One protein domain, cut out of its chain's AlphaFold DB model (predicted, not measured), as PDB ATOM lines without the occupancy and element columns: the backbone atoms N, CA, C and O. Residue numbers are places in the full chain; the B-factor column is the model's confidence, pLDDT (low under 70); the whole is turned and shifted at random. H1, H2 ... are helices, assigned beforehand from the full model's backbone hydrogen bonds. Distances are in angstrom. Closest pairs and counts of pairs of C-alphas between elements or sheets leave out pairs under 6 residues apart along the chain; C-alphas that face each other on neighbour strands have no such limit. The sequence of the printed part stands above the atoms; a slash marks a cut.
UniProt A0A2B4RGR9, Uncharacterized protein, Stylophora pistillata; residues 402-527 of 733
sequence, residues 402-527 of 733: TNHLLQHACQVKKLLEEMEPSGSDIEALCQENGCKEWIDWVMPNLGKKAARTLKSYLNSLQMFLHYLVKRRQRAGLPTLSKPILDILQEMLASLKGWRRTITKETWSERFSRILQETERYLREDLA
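AT A GLANCE: This is residues 402 to 527 of the 733 residues of an uncharacterized protein of Stylophora pistillata (UniProt A0A2B4RGR9). One long helix, H6, makes the longest axis; its residues 485 to 506 pack on H5 in a compact helical body, and residues 510 to 527 stick out as an arm. H1 crosses H5, and H3 packs on H6. The printed part has 126 residues with six named helices, H1 to H6 in order, and no named strand: all helix, loose, radius of gyration of the C-alphas 18.8 A, spans 73 by 32 by 26 A.

IN THESE COORDINATES: H6, residues 482 to 527, runs 67.2 A to C-alpha 527 at (12.322, -60.627, 23.943), with a kink of 37 degrees near residue 495. H5 is residues 451 to 470, 28.3 A. H1, residues 402 to 419, 26.0 A, begins at (-27.714, -54.280, -18.474). H2 is residues 426 to 429, H3 431 to 434, H4 436 to 445.

HOW THE PARTS SIT: H5 and H6 form a hairpin at a shallow tilt of 8 degrees, opposite ways; their closest C-alphas, Lys 455 and Arg 499, are 5.8 A apart. H1 touches H5 about perpendicular, at 76 degrees; the closest C-alphas, His 408 and Ser 460, are 4.6 A apart. H2 only just touches H4, with 3 pairs of C-alphas within 8 A. In H1 and H5 every O i to N i+4 pair is within hydrogen-bond range, in H6 40 of 42, in H4 3 of 6.

THE WHOLE: The printed part has no cut. The H5 to H6 link is long, 11 residues. Residue 402 alone is under pLDDT 70.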
ATOM      1  N   THR A 402     -26.553 -54.307 -19.394       61.59
ATOM      2  CA  THR A 402     -27.714 -54.280 -18.474       61.59
ATOM      3  C   THR A 402     -27.360 -54.745 -17.063       61.59
ATOM      4  O   THR A 402     -27.830 -54.160 -16.090       61.59
ATOM      5  N   ASN A 403     -26.446 -55.710 -16.937       74.38
ATOM      6  CA  ASN A 403     -26.016 -56.242 -15.640       74.38
ATOM      7  C   ASN A 403     -25.358 -55.179 -14.745       74.38
ATOM      8  O   ASN A 403     -25.554 -55.182 -13.531       74.38
ATOM      9  N   HIS A 404     -24.613 -54.236 -15.329       83.69
ATOM     10  CA  HIS A 404     -23.986 -53.153 -14.567       83.69
ATOM     11  C   HIS A 404     -25.007 -52.122 -14.070       83.69
ATOM     12  O   HIS A 404     -24.874 -51.620 -12.957       83.69
ATOM     13  N   LEU A 405     -26.039 -51.829 -14.866       86.38
ATOM     14  CA  LEU A 405     -27.116 -50.914 -14.476       86.38
ATOM     15  C   LEU A 405     -27.942 -51.493 -13.328       86.38
ATOM     16  O   LEU A 405     -28.160 -50.803 -12.333       86.38
ATOM     17  N   LEU A 406     -28.325 -52.769 -13.439       90.69
ATOM     18  CA  LEU A 406     -29.051 -53.477 -12.387       90.69
ATOM     19  C   LEU A 406     -28.232 -53.507 -11.091       90.69
ATOM     20  O   LEU A 406     -28.749 -53.203 -10.023       90.69
ATOM     21  N   GLN A 407     -26.927 -53.777 -11.191       92.25
ATOM     22  CA  GLN A 407     -26.034 -53.761 -10.035       92.25
ATOM     23  C   GLN A 407     -26.005 -52.393  -9.339       92.25
ATOM     24  O   GLN A 407     -26.065 -52.337  -8.110       92.25
ATOM     25  N   HIS A 408     -25.902 -51.294 -10.093       94.06
ATOM     26  CA  HIS A 408     -25.926 -49.950  -9.515       94.06
ATOM     27  C   HIS A 408     -27.270 -49.656  -8.839       94.06
ATOM     28  O   HIS A 408     -27.276 -49.174  -7.708       94.06
ATOM     29  N   ALA A 409     -28.385 -50.012  -9.481       92.75
ATOM     30  CA  ALA A 409     -29.722 -49.842  -8.917       92.75
ATOM     31  C   ALA A 409     -29.909 -50.647  -7.619       92.75
ATOM     32  O   ALA A 409     -30.348 -50.087  -6.621       92.75
ATOM     33  N   CYS A 410     -29.493 -51.918  -7.581       94.62
ATOM     34  CA  CYS A 410     -29.555 -52.742  -6.371       94.62
ATOM     35  C   CYS A 410     -28.698 -52.173  -5.231       94.62
ATOM     36  O   CYS A 410     -29.102 -52.235  -4.073       94.62
ATOM     37  N   GLN A 411     -27.520 -51.619  -5.536       95.81
ATOM     38  CA  GLN A 411     -26.669 -50.996  -4.517       95.81
ATOM     39  C   GLN A 411     -27.292 -49.721  -3.949       95.81
ATOM     40  O   GLN A 411     -27.215 -49.516  -2.743       95.81
ATOM     41  N   VAL A 412     -27.920 -48.896  -4.791       95.50
ATOM     42  CA  VAL A 412     -28.620 -47.688  -4.336       95.50
ATOM     43  C   VAL A 412     -29.868 -48.046  -3.540       95.50
ATOM     44  O   VAL A 412     -30.054 -47.499  -2.465       95.50
ATOM     45  N   LYS A 413     -30.667 -49.014  -4.003       94.19
ATOM     46  CA  LYS A 413     -31.829 -49.518  -3.260       94.19
ATOM     47  C   LYS A 413     -31.430 -49.973  -1.855       94.19
ATOM     48  O   LYS A 413     -31.976 -49.479  -0.884       94.19
ATOM     49  N   LYS A 414     -30.405 -50.824  -1.753       94.88
ATOM     50  CA  LYS A 414     -29.901 -51.298  -0.459       94.88
ATOM     51  C   LYS A 414     -29.375 -50.166   0.430       94.88
ATOM     52  O   LYS A 414     -29.481 -50.246   1.644       94.88
ATOM     53  N   LEU A 415     -28.773 -49.136  -0.162       94.81
ATOM     54  CA  LEU A 415     -28.320 -47.965   0.582       94.81
ATOM     55  C   LEU A 415     -29.501 -47.168   1.150       94.81
ATOM     56  O   LEU A 415     -29.462 -46.798   2.314       94.81
ATOM     57  N   LEU A 416     -30.550 -46.952   0.353       93.50
ATOM     58  CA  LEU A 416     -31.772 -46.276   0.793       93.50
ATOM     59  C   LEU A 416     -32.497 -47.073   1.886       93.50
ATOM     60  O   LEU A 416     -32.832 -46.501   2.913       93.50
ATOM     61  N   GLU A 417     -32.634 -48.390   1.714       93.19
ATOM     62  CA  GLU A 417     -33.227 -49.291   2.714       93.19
ATOM     63  C   GLU A 417     -32.449 -49.296   4.040       93.19
ATOM     64  O   GLU A 417     -33.052 -49.377   5.104       93.19
ATOM     65  N   GLU A 418     -31.111 -49.217   3.995       93.25
ATOM     66  CA  GLU A 418     -30.274 -49.152   5.203       93.25
ATOM     67  C   GLU A 418     -30.360 -47.783   5.910       93.25
ATOM     68  O   GLU A 418     -30.128 -47.726   7.114       93.25
ATOM     69  N   MET A 419     -30.661 -46.691   5.194       91.50
ATOM     70  CA  MET A 419     -30.785 -45.345   5.781       91.50
ATOM     71  C   MET A 419     -32.181 -45.054   6.316       91.50
ATOM     72  O   MET A 419     -32.325 -44.417   7.355       91.50
ATOM     73  N   GLU A 420     -33.209 -45.476   5.588       90.88
ATOM     74  CA  GLU A 420     -34.596 -45.191   5.925       90.88
ATOM     75  C   GLU A 420     -35.461 -46.388   5.512       90.88
ATOM     76  O   GLU A 420     -36.005 -46.413   4.408       90.88
ATOM     77  N   PRO A 421     -35.584 -47.413   6.378       88.94
ATOM     78  CA  PRO A 421     -36.302 -48.648   6.056       88.94
ATOM     79  C   PRO A 421     -37.780 -48.429   5.703       88.94
ATOM     80  O   PRO A 421     -38.359 -49.203   4.946       88.94
ATOM     81  N   SER A 422     -38.386 -47.373   6.253       86.81
ATOM     82  CA  SER A 422     -39.761 -46.938   5.983       86.81
ATOM     83  C   SER A 422     -39.877 -45.951   4.817       86.81
ATOM     84  O   SER A 422     -40.988 -45.591   4.434       86.81
ATOM     85  N   GLY A 423     -38.753 -45.484   4.267       80.12
ATOM     86  CA  GLY A 423     -38.717 -44.464   3.229       80.12
ATOM     87  C   GLY A 423     -39.153 -45.029   1.882       80.12
ATOM     88  O   GLY A 423     -38.513 -45.924   1.333       80.12
ATOM     89  N   SER A 424     -40.237 -44.492   1.326       75.69
ATOM     90  CA  SER A 424     -40.727 -44.872  -0.004       75.69
ATOM     91  C   SER A 424     -40.133 -44.022  -1.133       75.69
ATOM     92  O   SER A 424     -40.177 -44.449  -2.289       75.69
ATOM     93  N   ASP A 425     -39.553 -42.856  -0.818       84.19
ATOM     94  CA  ASP A 425     -39.141 -41.870  -1.817       84.19
ATOM     95  C   ASP A 425     -37.673 -41.427  -1.708       84.19
ATOM     96  O   ASP A 425     -37.000 -41.534  -0.682       84.19
ATOM     97  N   ILE A 426     -37.169 -40.894  -2.818       88.56
ATOM     98  CA  ILE A 426     -35.821 -40.359  -2.977       88.56
ATOM     99  C   ILE A 426     -35.569 -39.088  -2.162       88.56
ATOM    100  O   ILE A 426     -34.419 -38.668  -2.020       88.56
ATOM    101  N   GLU A 427     -36.612 -38.481  -1.605       89.00
ATOM    102  CA  GLU A 427     -36.498 -37.327  -0.714       89.00
ATOM    103  C   GLU A 427     -35.615 -37.615   0.505       89.00
ATOM    104  O   GLU A 427     -34.933 -36.708   0.980       89.00
ATOM    105  N   ALA A 428     -35.494 -38.884   0.915       90.00
ATOM    106  CA  ALA A 428     -34.524 -39.325   1.917       90.00
ATOM    107  C   ALA A 428     -33.077 -38.903   1.581       90.00
ATOM    108  O   ALA A 428     -32.302 -38.567   2.473       90.00
ATOM    109  N   LEU A 429     -32.704 -38.846   0.291       92.44
ATOM    110  CA  LEU A 429     -31.390 -38.349  -0.147       92.44
ATOM    111  C   LEU A 429     -31.249 -36.831  -0.060       92.44
ATOM    112  O   LEU A 429     -30.132 -36.334  -0.138       92.44
ATOM    113  N   CYS A 430     -32.351 -36.093   0.026       93.00
ATOM    114  CA  CYS A 430     -32.348 -34.631   0.044       93.00
ATOM    115  C   CYS A 430     -32.368 -34.065   1.464       93.00
ATOM    116  O   CYS A 430     -32.037 -32.892   1.654       93.00
ATOM    117  N   GLN A 431     -32.702 -34.897   2.452       91.12
ATOM    118  CA  GLN A 431     -32.632 -34.543   3.863       91.12
ATOM    119  C   GLN A 431     -31.220 -34.067   4.237       91.12
ATOM    120  O   GLN A 431     -30.211 -34.483   3.651       91.12
ATOM    121  N   GLU A 432     -31.163 -33.121   5.174       90.31
ATOM    122  CA  GLU A 432     -29.922 -32.462   5.602       90.31
ATOM    123  C   GLU A 432     -29.108 -31.885   4.434       90.31
ATOM    124  O   GLU A 432     -27.875 -31.917   4.406       90.31
ATOM    125  N   ASN A 433     -29.808 -31.379   3.418       90.12
ATOM    126  CA  ASN A 433     -29.212 -30.818   2.212       90.12
ATOM    127  C   ASN A 433     -28.259 -31.798   1.494       90.12
ATOM    128  O   ASN A 433     -27.201 -31.403   0.982       90.12
ATOM    129  N   GLY A 434     -28.617 -33.083   1.471       88.12
ATOM    130  CA  GLY A 434     -27.847 -34.129   0.801       88.12
ATOM    131  C   GLY A 434     -26.642 -34.642   1.581       88.12
ATOM    132  O   GLY A 434     -25.794 -35.309   0.993       88.12
ATOM    133  N   CYS A 435     -26.537 -34.332   2.877       91.38
ATOM    134  CA  CYS A 435     -25.478 -34.842   3.751       91.38
ATOM    135  C   CYS A 435     -25.874 -36.108   4.520       91.38
ATOM    136  O   CYS A 435     -24.973 -36.815   4.976       91.38
ATOM    137  N   LYS A 436     -27.173 -36.432   4.592       92.50
ATOM    138  CA  LYS A 436     -27.696 -37.565   5.370       92.50
ATOM    139  C   LYS A 436     -26.979 -38.882   5.061       92.50
ATOM    140  O   LYS A 436     -26.510 -39.558   5.964       92.50
ATOM    141  N   GLU A 437     -26.756 -39.212   3.783       93.44
ATOM    142  CA  GLU A 437     -26.014 -40.433   3.413       93.44
ATOM    143  C   GLU A 437     -24.593 -40.466   3.986       93.44
ATOM    144  O   GLU A 437     -24.102 -41.515   4.413       93.44
ATOM    145  N   TRP A 438     -23.898 -39.330   3.987       94.81
ATOM    146  CA  TRP A 438     -22.549 -39.279   4.531       94.81
ATOM    147  C   TRP A 438     -22.553 -39.522   6.042       94.81
ATOM    148  O   TRP A 438     -21.758 -40.334   6.522       94.81
ATOM    149  N   ILE A 439     -23.450 -38.845   6.759       93.38
ATOM    150  CA  ILE A 439     -23.524 -38.853   8.222       93.38
ATOM    151  C   ILE A 439     -24.079 -40.186   8.732       93.38
ATOM    152  O   ILE A 439     -23.407 -40.852   9.519       93.38
ATOM    153  N   ASP A 440     -25.225 -40.622   8.215       92.75
ATOM    154  CA  ASP A 440     -25.967 -41.769   8.747       92.75
ATOM    155  C   ASP A 440     -25.465 -43.104   8.202       92.75
ATOM    156  O   ASP A 440     -25.528 -44.132   8.879       92.75
ATOM    157  N   TRP A 441     -24.936 -43.118   6.975       95.25
ATOM    158  CA  TRP A 441     -24.546 -44.368   6.326       95.25
ATOM    159  C   TRP A 441     -23.040 -44.519   6.149       95.25
ATOM    160  O   TRP A 441     -22.481 -45.561   6.502       95.25
ATOM    161  N   VAL A 442     -22.344 -43.517   5.606       95.94
ATOM    162  CA  VAL A 442     -20.913 -43.667   5.306       95.94
ATOM    163  C   VAL A 442     -20.075 -43.700   6.580       95.94
ATOM    164  O   VAL A 442     -19.283 -44.633   6.731       95.94
ATOM    165  N   MET A 443     -20.232 -42.727   7.487       93.50
ATOM    166  CA  MET A 443     -19.393 -42.650   8.689       93.50
ATOM    167  C   MET A 443     -19.509 -43.894   9.586       93.50
ATOM    168  O   MET A 443     -18.465 -44.482   9.889       93.50
ATOM    169  N   PRO A 444     -20.710 -44.400   9.937       95.56
ATOM    170  CA  PRO A 444     -20.839 -45.559  10.824       95.56
ATOM    171  C   PRO A 444     -20.313 -46.856  10.200       95.56
ATOM    172  O   PRO A 444     -20.029 -47.826  10.907       95.56
ATOM    173  N   ASN A 445     -20.176 -46.891   8.871       94.69
ATOM    174  CA  ASN A 445     -19.677 -48.047   8.140       94.69
ATOM    175  C   ASN A 445     -18.186 -47.971   7.775       94.69
ATOM    176  O   ASN A 445     -17.675 -48.964   7.250       94.69
ATOM    177  N   LEU A 446     -17.471 -46.874   8.071       91.69
ATOM    178  CA  LEU A 446     -16.033 -46.737   7.776       91.69
ATOM    179  C   LEU A 446     -15.184 -47.846   8.417       91.69
ATOM    180  O   LEU A 446     -14.310 -48.385   7.739       91.69
ATOM    181  N   GLY A 447     -15.499 -48.242   9.656       87.44
ATOM    182  CA  GLY A 447     -14.838 -49.354  10.354       87.44
ATOM    183  C   GLY A 447     -15.492 -50.728  10.140       87.44
ATOM    184  O   GLY A 447     -14.855 -51.759  10.354       87.44
ATOM    185  N   LYS A 448     -16.760 -50.772   9.696       92.31
ATOM    186  CA  LYS A 448     -17.540 -52.020   9.545       92.31
ATOM    187  C   LYS A 448     -17.409 -52.646   8.157       92.31
ATOM    188  O   LYS A 448     -17.381 -53.867   8.021       92.31
ATOM    189  N   LYS A 449     -17.352 -51.828   7.098       94.06
ATOM    190  CA  LYS A 449     -17.306 -52.289   5.701       94.06
ATOM    191  C   LYS A 449     -15.954 -51.965   5.076       94.06
ATOM    192  O   LYS A 449     -15.358 -50.919   5.304       94.06
ATOM    193  N   ALA A 450     -15.480 -52.842   4.190       92.94
ATOM    194  CA  ALA A 450     -14.245 -52.581   3.459       92.94
ATOM    195  C   ALA A 450     -14.343 -51.277   2.642       92.94
ATOM    196  O   ALA A 450     -15.312 -51.058   1.912       92.94
ATOM    197  N   ALA A 451     -13.280 -50.468   2.654       92.25
ATOM    198  CA  ALA A 451     -13.188 -49.198   1.922       92.25
ATOM    199  C   ALA A 451     -13.619 -49.285   0.448       92.25
ATOM    200  O   ALA A 451     -14.193 -48.356  -0.123       92.25
ATOM    201  N   ARG A 452     -13.285 -50.407  -0.203       93.19
ATOM    202  CA  ARG A 452     -13.626 -50.668  -1.606       93.19
ATOM    203  C   ARG A 452     -15.130 -50.852  -1.796       93.19
ATOM    204  O   ARG A 452     -15.649 -50.419  -2.819       93.19
ATOM    205  N   THR A 453     -15.798 -51.462  -0.823       95.56
ATOM    206  CA  THR A 453     -17.247 -51.649  -0.808       95.56
ATOM    207  C   THR A 453     -17.932 -50.296  -0.696       95.56
ATOM    208  O   THR A 453     -18.662 -49.942  -1.612       95.56
ATOM    209  N   LEU A 454     -17.603 -49.476   0.309       96.19
ATOM    210  CA  LEU A 454     -18.185 -48.131   0.464       96.19
ATOM    211  C   LEU A 454     -18.022 -47.275  -0.799       96.19
ATOM    212  O   LEU A 454     -18.977 -46.696  -1.306       96.19
ATOM    213  N   LYS A 455     -16.822 -47.276  -1.391       96.19
ATOM    214  CA  LYS A 455     -16.576 -46.564  -2.656       96.19
ATOM    215  C   LYS A 455     -17.391 -47.112  -3.825       96.19
ATOM    216  O   LYS A 455     -17.706 -46.337  -4.722       96.19
ATOM    217  N   SER A 456     -17.693 -48.413  -3.847       96.69
ATOM    218  CA  SER A 456     -18.575 -49.010  -4.855       96.69
ATOM    219  C   SER A 456     -19.996 -48.479  -4.712       96.69
ATOM    220  O   SER A 456     -20.562 -48.067  -5.718       96.69
ATOM    221  N   TYR A 457     -20.534 -48.430  -3.492       97.31
ATOM    222  CA  TYR A 457     -21.868 -47.885  -3.222       97.31
ATOM    223  C   TYR A 457     -21.954 -46.405  -3.610       97.31
ATOM    224  O   TYR A 457     -22.778 -46.057  -4.448       97.31
ATOM    225  N   LEU A 458     -21.008 -45.567  -3.164       97.12
ATOM    226  CA  LEU A 458     -20.962 -44.149  -3.557       97.12
ATOM    227  C   LEU A 458     -20.765 -43.938  -5.066       97.12
ATOM    228  O   LEU A 458     -21.132 -42.904  -5.621       97.12
ATOM    229  N   ASN A 459     -20.119 -44.880  -5.757       97.25
ATOM    230  CA  ASN A 459     -20.011 -44.825  -7.211       97.25
ATOM    231  C   ASN A 459     -21.345 -45.174  -7.878       97.25
ATOM    232  O   ASN A 459     -21.733 -44.506  -8.831       97.25
ATOM    233  N   SER A 460     -22.048 -46.190  -7.378       96.94
ATOM    234  CA  SER A 460     -23.395 -46.546  -7.834       96.94
ATOM    235  C   SER A 460     -24.380 -45.414  -7.613       96.94
ATOM    236  O   SER A 460     -25.109 -45.068  -8.542       96.94
ATOM    237  N   LEU A 461     -24.317 -44.762  -6.451       96.88
ATOM    238  CA  LEU A 461     -25.127 -43.589  -6.194       96.88
ATOM    239  C   LEU A 461     -24.777 -42.440  -7.137       96.88
ATOM    240  O   LEU A 461     -25.676 -41.856  -7.724       96.88
ATOM    241  N   GLN A 462     -23.494 -42.165  -7.394       96.75
ATOM    242  CA  GLN A 462     -23.129 -41.137  -8.375       96.75
ATOM    243  C   GLN A 462     -23.724 -41.425  -9.763       96.75
ATOM    244  O   GLN A 462     -24.173 -40.503 -10.443       96.75
ATOM    245  N   MET A 463     -23.714 -42.686 -10.206       95.81
ATOM    246  CA  MET A 463     -24.308 -43.071 -11.491       95.81
ATOM    247  C   MET A 463     -25.824 -42.851 -11.497       95.81
ATOM    248  O   MET A 463     -26.359 -42.345 -12.483       95.81
ATOM    249  N   PHE A 464     -26.493 -43.177 -10.392       95.12
ATOM    250  CA  PHE A 464     -27.924 -42.954 -10.206       95.12
ATOM    251  C   PHE A 464     -28.287 -41.463 -10.164       95.12
ATOM    252  O   PHE A 464     -29.142 -41.024 -10.928       95.12
ATOM    253  N   LEU A 465     -27.569 -40.647  -9.388       94.81
ATOM    254  CA  LEU A 465     -27.756 -39.195  -9.354       94.81
ATOM    255  C   LEU A 465     -27.481 -38.555 -10.718       94.81
ATOM    256  O   LEU A 465     -28.224 -37.683 -11.157       94.81
ATOM    257  N   HIS A 466     -26.462 -39.019 -11.452       94.81
ATOM    258  CA  HIS A 466     -26.225 -38.553 -12.820       94.81
ATOM    259  C   HIS A 466     -27.408 -38.837 -13.739       94.81
ATOM    260  O   HIS A 466     -27.710 -38.003 -14.594       94.81
ATOM    261  N   TYR A 467     -28.041 -40.002 -13.594       93.00
ATOM    262  CA  TYR A 467     -29.244 -40.340 -14.341       93.00
ATOM    263  C   TYR A 467     -30.396 -39.406 -13.962       93.00
ATOM    264  O   TYR A 467     -31.029 -38.855 -14.856       93.00
ATOM    265  N   LEU A 468     -30.613 -39.154 -12.671       91.81
ATOM    266  CA  LEU A 468     -31.700 -38.303 -12.188       91.81
ATOM    267  C   LEU A 468     -31.560 -36.838 -12.579       91.81
ATOM    268  O   LEU A 468     -32.523 -36.248 -13.052       91.81
ATOM    269  N   VAL A 469     -30.363 -36.271 -12.446       91.81
ATOM    270  CA  VAL A 469     -30.096 -34.867 -12.793       91.81
ATOM    271  C   VAL A 469     -30.151 -34.652 -14.309       91.81
ATOM    272  O   VAL A 469     -30.562 -33.596 -14.778       91.81
ATOM    273  N   LYS A 470     -29.748 -35.648 -15.114       90.19
ATOM    274  CA  LYS A 470     -29.728 -35.535 -16.586       90.19
ATOM    275  C   LYS A 470     -30.983 -36.069 -17.272       90.19
ATOM    276  O   LYS A 470     -31.050 -36.019 -18.505       90.19
ATOM    277  N   ARG A 471     -31.946 -36.629 -16.535       83.56
ATOM    278  CA  ARG A 471     -33.150 -37.181 -17.162       83.56
ATOM    279  C   ARG A 471     -33.969 -36.041 -17.759       83.56
ATOM    280  O   ARG A 471     -34.243 -35.039 -17.109       83.56
ATOM    281  N   ARG A 472     -34.383 -36.213 -19.011       77.38
ATOM    282  CA  ARG A 472     -35.482 -35.418 -19.567       77.38
ATOM    283  C   ARG A 472     -36.772 -35.878 -18.886       77.38
ATOM    284  O   ARG A 472     -36.867 -37.062 -18.555       77.38
ATOM    285  N   GLN A 473     -37.737 -34.979 -18.691       77.56
ATOM    286  CA  GLN A 473     -39.078 -35.377 -18.256       77.56
ATOM    287  C   GLN A 473     -39.586 -36.478 -19.199       77.56
ATOM    288  O   GLN A 473     -39.574 -36.323 -20.421       77.56
ATOM    289  N   ARG A 474     -39.933 -37.630 -18.628       78.75
ATOM    290  CA  ARG A 474     -40.525 -38.771 -19.331       78.75
ATOM    291  C   ARG A 474     -41.827 -39.103 -18.621       78.75
ATOM    292  O   ARG A 474     -41.854 -39.090 -17.391       78.75
ATOM    293  N   ALA A 475     -42.867 -39.417 -19.388       81.25
ATOM    294  CA  ALA A 475     -44.129 -39.891 -18.837       81.25
ATOM    295  C   ALA A 475     -43.888 -41.138 -17.960       81.25
ATOM    296  O   ALA A 475     -43.143 -42.034 -18.362       81.25
ATOM    297  N   GLY A 476     -44.468 -41.162 -16.756       82.19
ATOM    298  CA  GLY A 476     -44.380 -42.282 -15.806       82.19
ATOM    299  C   GLY A 476     -43.254 -42.216 -14.763       82.19
ATOM    300  O   GLY A 476     -43.163 -43.114 -13.933       82.19
ATOM    301  N   LEU A 477     -42.401 -41.184 -14.765       81.81
ATOM    302  CA  LEU A 477     -41.442 -40.943 -13.675       81.81
ATOM    303  C   LEU A 477     -41.947 -39.829 -12.743       81.81
ATOM    304  O   LEU A 477     -42.486 -38.847 -13.253       81.81
ATOM    305  N   PRO A 478     -41.706 -39.918 -11.418       84.81
ATOM    306  CA  PRO A 478     -42.063 -38.855 -10.483       84.81
ATOM    307  C   PRO A 478     -41.420 -37.529 -10.889       84.81
ATOM    308  O   PRO A 478     -40.214 -37.478 -11.179       84.81
ATOM    309  N   THR A 479     -42.214 -36.460 -10.920       89.31
ATOM    310  CA  THR A 479     -41.719 -35.101 -11.152       89.31
ATOM    311  C   THR A 479     -40.926 -34.668  -9.928       89.31
ATOM    312  O   THR A 479     -41.480 -34.554  -8.844       89.31
ATOM    313  N   LEU A 480     -39.624 -34.432 -10.097       90.88
ATOM    314  CA  LEU A 480     -38.798 -33.884  -9.021       90.88
ATOM    315  C   LEU A 480     -38.881 -32.364  -9.071       90.88
ATOM    316  O   LEU A 480     -38.718 -31.771 -10.143       90.88
ATOM    317  N   SER A 481     -39.121 -31.751  -7.916       92.38
ATOM    318  CA  SER A 481     -39.111 -30.300  -7.776       92.38
ATOM    319  C   SER A 481     -37.707 -29.742  -8.052       92.38
ATOM    320  O   SER A 481     -36.690 -30.426  -7.896       92.38
ATOM    321  N   LYS A 482     -37.634 -28.479  -8.488       93.38
ATOM    322  CA  LYS A 482     -36.354 -27.803  -8.754       93.38
ATOM    323  C   LYS A 482     -35.422 -27.771  -7.522       93.38
ATOM    324  O   LYS A 482     -34.256 -28.108  -7.702       93.38
ATOM    325  N   PRO A 483     -35.905 -27.489  -6.290       95.06
ATOM    326  CA  PRO A 483     -35.062 -27.541  -5.091       95.06
ATOM    327  C   PRO A 483     -34.420 -28.914  -4.857       95.06
ATOM    328  O   PRO A 483     -33.230 -28.999  -4.561       95.06
ATOM    329  N   ILE A 484     -35.178 -29.997  -5.065       93.94
ATOM    330  CA  ILE A 484     -34.656 -31.364  -4.950       93.94
ATOM    331  C   ILE A 484     -33.545 -31.601  -5.981       93.94
ATOM    332  O   ILE A 484     -32.481 -32.119  -5.643       93.94
ATOM    333  N   LEU A 485     -33.745 -31.186  -7.235       93.88
ATOM    334  CA  LEU A 485     -32.722 -31.326  -8.277       93.88
ATOM    335  C   LEU A 485     -31.433 -30.559  -7.946       93.88
ATOM    336  O   LEU A 485     -30.346 -31.091  -8.187       93.88
ATOM    337  N   ASP A 486     -31.545 -29.362  -7.369       95.31
ATOM    338  CA  ASP A 486     -30.394 -28.554  -6.961       95.31
ATOM    339  C   ASP A 486     -29.593 -29.247  -5.838       95.31
ATOM    340  O   ASP A 486     -28.366 -29.359  -5.937       95.31
ATOM    341  N   ILE A 487     -30.276 -29.820  -4.836       95.50
ATOM    342  CA  ILE A 487     -29.642 -30.602  -3.758       95.50
ATOM    343  C   ILE A 487     -28.939 -31.844  -4.322       95.50
ATOM    344  O   ILE A 487     -27.766 -32.085  -4.025       95.50
ATOM    345  N   LEU A 488     -29.611 -32.616  -5.184       95.06
ATOM    346  CA  LEU A 488     -29.028 -33.817  -5.797       95.06
ATOM    347  C   LEU A 488     -27.804 -33.478  -6.664       95.06
ATOM    348  O   LEU A 488     -26.847 -34.257  -6.736       95.06
ATOM    349  N   GLN A 489     -27.802 -32.315  -7.318       95.75
ATOM    350  CA  GLN A 489     -26.668 -31.852  -8.113       95.75
ATOM    351  C   GLN A 489     -25.480 -31.419  -7.242       95.75
ATOM    352  O   GLN A 489     -24.329 -31.702  -7.597       95.75
ATOM    353  N   GLU A 490     -25.734 -30.792  -6.095       95.12
ATOM    354  CA  GLU A 490     -24.698 -30.473  -5.111       95.12
ATOM    355  C   GLU A 490     -24.106 -31.743  -4.482       95.12
ATOM    356  O   GLU A 490     -22.885 -31.925  -4.464       95.12
ATOM    357  N   MET A 491     -24.960 -32.684  -4.076       96.12
ATOM    358  CA  MET A 491     -24.558 -33.995  -3.564       96.12
ATOM    359  C   MET A 491     -23.655 -34.736  -4.564       96.12
ATOM    360  O   MET A 491     -22.595 -35.266  -4.207       96.12
ATOM    361  N   LEU A 492     -24.004 -34.702  -5.854       96.00
ATOM    362  CA  LEU A 492     -23.202 -35.295  -6.922       96.00
ATOM    363  C   LEU A 492     -21.784 -34.703  -7.008       96.00
ATOM    364  O   LEU A 492     -20.826 -35.440  -7.278       96.00
ATOM    365  N   ALA A 493     -21.628 -33.397  -6.773       94.94
ATOM    366  CA  ALA A 493     -20.318 -32.750  -6.728       94.94
ATOM    367  C   ALA A 493     -19.495 -33.215  -5.509       94.94
ATOM    368  O   ALA A 493     -18.288 -33.471  -5.633       94.94
ATOM    369  N   SER A 494     -20.156 -33.417  -4.368       95.25
ATOM    370  CA  SER A 494     -19.553 -33.834  -3.094       95.25
ATOM    371  C   SER A 494     -19.093 -35.296  -3.071       95.25
ATOM    372  O   SER A 494     -18.031 -35.594  -2.511       95.25
ATOM    373  N   LEU A 495     -19.781 -36.207  -3.774       95.38
ATOM    374  CA  LEU A 495     -19.458 -37.647  -3.807       95.38
ATOM    375  C   LEU A 495     -18.003 -37.956  -4.203       95.38
ATOM    376  O   LEU A 495     -17.395 -38.934  -3.748       95.38
ATOM    377  N   LYS A 496     -17.393 -37.121  -5.052       93.25
ATOM    378  CA  LYS A 496     -15.975 -37.266  -5.415       93.25
ATOM    379  C   LYS A 496     -15.050 -36.969  -4.231       93.25
ATOM    380  O   LYS A 496     -14.027 -37.646  -4.091       93.25
ATOM    381  N   GLY A 497     -15.387 -35.970  -3.418       94.44
ATOM    382  CA  GLY A 497     -14.695 -35.632  -2.175       94.44
ATOM    383  C   GLY A 497     -14.829 -36.755  -1.154       94.44
ATOM    384  O   GLY A 497     -13.819 -37.281  -0.693       94.44
ATOM    385  N   TRP A 498     -16.050 -37.233  -0.929       96.62
ATOM    386  CA  TRP A 498     -16.359 -38.319   0.004       96.62
ATOM    387  C   TRP A 498     -15.549 -39.591  -0.257       96.62
ATOM    388  O   TRP A 498     -14.896 -40.126   0.637       96.62
ATOM    389  N   ARG A 499     -15.453 -40.045  -1.516       96.31
ATOM    390  CA  ARG A 499     -14.613 -41.213  -1.859       96.31
ATOM    391  C   ARG A 499     -13.122 -40.993  -1.586       96.31
ATOM    392  O   ARG A 499     -12.399 -41.959  -1.298       96.31
ATOM    393  N   ARG A 500     -12.628 -39.755  -1.697       93.56
ATOM    394  CA  ARG A 500     -11.247 -39.412  -1.318       93.56
ATOM    395  C   ARG A 500     -11.088 -39.469   0.197       93.56
ATOM    396  O   ARG A 500     -10.118 -40.076   0.637       93.56
ATOM    397  N   THR A 501     -12.047 -38.947   0.958       92.75
ATOM    398  CA  THR A 501     -12.063 -39.017   2.426       92.75
ATOM    399  C   THR A 501     -12.070 -40.462   2.915       92.75
ATOM    400  O   THR A 501     -11.152 -40.840   3.629       92.75
ATOM    401  N   ILE A 502     -12.945 -41.331   2.386       94.06
ATOM    402  CA  ILE A 502     -12.915 -42.777   2.694       94.06
ATOM    403  C   ILE A 502     -11.529 -43.367   2.414       94.06
ATOM    404  O   ILE A 502     -11.045 -44.217   3.151       94.06
ATOM    405  N   THR A 503     -10.861 -42.948   1.330       91.12
ATOM    406  CA  THR A 503      -9.492 -43.410   1.050       91.12
ATOM    407  C   THR A 503      -8.518 -42.971   2.132       91.12
ATOM    408  O   THR A 503      -7.695 -43.781   2.521       91.12
ATOM    409  N   LYS A 504      -8.595 -41.726   2.601       87.88
ATOM    410  CA  LYS A 504      -7.704 -41.215   3.643       87.88
ATOM    411  C   LYS A 504      -7.935 -41.928   4.978       87.88
ATOM    412  O   LYS A 504      -6.971 -42.450   5.528       87.88
ATOM    413  N   GLU A 505      -9.187 -42.037   5.414       84.81
ATOM    414  CA  GLU A 505      -9.538 -42.670   6.694       84.81
ATOM    415  C   GLU A 505      -9.188 -44.158   6.712       84.81
ATOM    416  O   GLU A 505      -8.480 -44.652   7.577       84.81
ATOM    417  N   THR A 506      -9.549 -44.896   5.666       85.62
ATOM    418  CA  THR A 506      -9.214 -46.332   5.626       85.62
ATOM    419  C   THR A 506      -7.723 -46.591   5.395       85.62
ATOM    420  O   THR A 506      -7.234 -47.698   5.633       85.62
ATOM    421  N   TRP A 507      -6.971 -45.590   4.918       77.38
ATOM    422  CA  TRP A 507      -5.513 -45.658   4.897       77.38
ATOM    423  C   TRP A 507      -4.948 -45.479   6.304       77.38
ATOM    424  O   TRP A 507      -4.079 -46.267   6.659       77.38
ATOM    425  N   SER A 508      -5.438 -44.523   7.102       75.19
ATOM    426  CA  SER A 508      -4.956 -44.317   8.474       75.19
ATOM    427  C   SER A 508      -5.133 -45.583   9.317       75.19
ATOM    428  O   SER A 508      -4.156 -46.045   9.894       75.19
ATOM    429  N   GLU A 509      -6.298 -46.238   9.265       74.38
ATOM    430  CA  GLU A 509      -6.531 -47.518   9.949       74.38
ATOM    431  C   GLU A 509      -5.576 -48.620   9.484       74.38
ATOM    432  O   GLU A 509      -5.007 -49.354  10.295       74.38
ATOM    433  N   ARG A 510      -5.377 -48.744   8.166       73.62
ATOM    434  CA  ARG A 510      -4.443 -49.728   7.610       73.62
ATOM    435  C   ARG A 510      -3.020 -49.462   8.097       73.62
ATOM    436  O   ARG A 510      -2.319 -50.416   8.418       73.62
ATOM    437  N   PHE A 511      -2.597 -48.201   8.148       72.62
ATOM    438  CA  PHE A 511      -1.288 -47.831   8.677       72.62
ATOM    439  C   PHE A 511      -1.187 -48.076  10.178       72.62
ATOM    440  O   PHE A 511      -0.165 -48.588  10.611       72.62
ATOM    441  N   SER A 512      -2.226 -47.790  10.959       75.50
ATOM    442  CA  SER A 512      -2.244 -48.080  12.396       75.50
ATOM    443  C   SER A 512      -2.096 -49.575  12.675       75.50
ATOM    444  O   SER A 512      -1.264 -49.946  13.495       75.50
ATOM    445  N   ARG A 513      -2.809 -50.446  11.941       78.50
ATOM    446  CA  ARG A 513      -2.624 -51.908  12.054       78.50
ATOM    447  C   ARG A 513      -1.207 -52.329  11.701       78.50
ATOM    448  O   ARG A 513      -0.588 -53.082  12.437       78.50
ATOM    449  N   ILE A 514      -0.689 -51.797  10.595       74.62
ATOM    450  CA  ILE A 514       0.685 -52.041  10.168       74.62
ATOM    451  C   ILE A 514       1.686 -51.628  11.264       74.62
ATOM    452  O   ILE A 514       2.629 -52.361  11.540       74.62
ATOM    453  N   LEU A 515       1.481 -50.473  11.905       74.31
ATOM    454  CA  LEU A 515       2.345 -49.980  12.976       74.31
ATOM    455  C   LEU A 515       2.278 -50.861  14.228       74.31
ATOM    456  O   LEU A 515       3.321 -51.197  14.781       74.31
ATOM    457  N   GLN A 516       1.081 -51.276  14.641       77.44
ATOM    458  CA  GLN A 516       0.901 -52.199  15.766       77.44
ATOM    459  C   GLN A 516       1.581 -53.544  15.502       77.44
ATOM    460  O   GLN A 516       2.249 -54.089  16.375       77.44
ATOM    461  N   GLU A 517       1.457 -54.059  14.281       78.69
ATOM    462  CA  GLU A 517       2.093 -55.309  13.883       78.69
ATOM    463  C   GLU A 517       3.624 -55.179  13.883       78.69
ATOM    464  O   GLU A 517       4.305 -56.065  14.391       78.69
ATOM    465  N   THR A 518       4.175 -54.042  13.434       72.88
ATOM    466  CA  THR A 518       5.620 -53.775  13.564       72.88
ATOM    467  C   THR A 518       6.084 -53.639  15.007       72.88
ATOM    468  O   THR A 518       7.159 -54.122  15.340       72.88
ATOM    469  N   GLU A 519       5.303 -52.992  15.870       79.56
ATOM    470  CA  GLU A 519       5.657 -52.852  17.282       79.56
ATOM    471  C   GLU A 519       5.656 -54.212  17.985       79.56
ATOM    472  O   GLU A 519       6.535 -54.490  18.798       79.56
ATOM    473  N   ARG A 520       4.710 -55.085  17.619       85.00
ATOM    474  CA  ARG A 520       4.669 -56.467  18.090       85.00
ATOM    475  C   ARG A 520       5.910 -57.248  17.659       85.00
ATOM    476  O   ARG A 520       6.545 -57.833  18.525       85.00
ATOM    477  N   TYR A 521       6.289 -57.198  16.377       76.81
ATOM    478  CA  TYR A 521       7.498 -57.878  15.892       76.81
ATOM    479  C   TYR A 521       8.764 -57.384  16.594       76.81
ATOM    480  O   TYR A 521       9.549 -58.190  17.068       76.81
ATOM    481  N   LEU A 522       8.921 -56.067  16.758       76.69
ATOM    482  CA  LEU A 522      10.067 -55.512  17.484       76.69
ATOM    483  C   LEU A 522      10.102 -55.963  18.950       76.69
ATOM    484  O   LEU A 522      11.177 -56.148  19.509       76.69
ATOM    485  N   ARG A 523       8.939 -56.131  19.587       80.19
ATOM    486  CA  ARG A 523       8.852 -56.619  20.967       80.19
ATOM    487  C   ARG A 523       9.193 -58.105  21.073       80.19
ATOM    488  O   ARG A 523       9.846 -58.484  22.038       80.19
ATOM    489  N   GLU A 524       8.741 -58.915  20.117       85.12
ATOM    490  CA  GLU A 524       9.063 -60.344  20.023       85.12
ATOM    491  C   GLU A 524      10.574 -60.536  19.797       85.12
ATOM    492  O   GLU A 524      11.211 -61.210  20.602       85.12
ATOM    493  N   ASP A 525      11.171 -59.831  18.828       78.44
ATOM    494  CA  ASP A 525      12.613 -59.895  18.544       78.44
ATOM    495  C   ASP A 525      13.462 -59.439  19.751       78.44
ATOM    496  O   ASP A 525      14.452 -60.076  20.105       78.44
ATOM    497  N   LEU A 526      13.069 -58.356  20.441       79.62
ATOM    498  CA  LEU A 526      13.764 -57.898  21.656       79.62
ATOM    499  C   LEU A 526      13.645 -58.896  22.816       79.62
ATOM    500  O   LEU A 526      14.565 -58.997  23.630       79.62
ATOM    501  N   ALA A 527      12.520 -59.606  22.920       83.38
ATOM    502  CA  ALA A 527      12.322 -60.627  23.943       83.38
ATOM    503  C   ALA A 527      13.164 -61.880  23.661       83.38
ATOM    504  O   ALA A 527      13.744 -62.427  24.598       83.38
TER     505      ALA A 527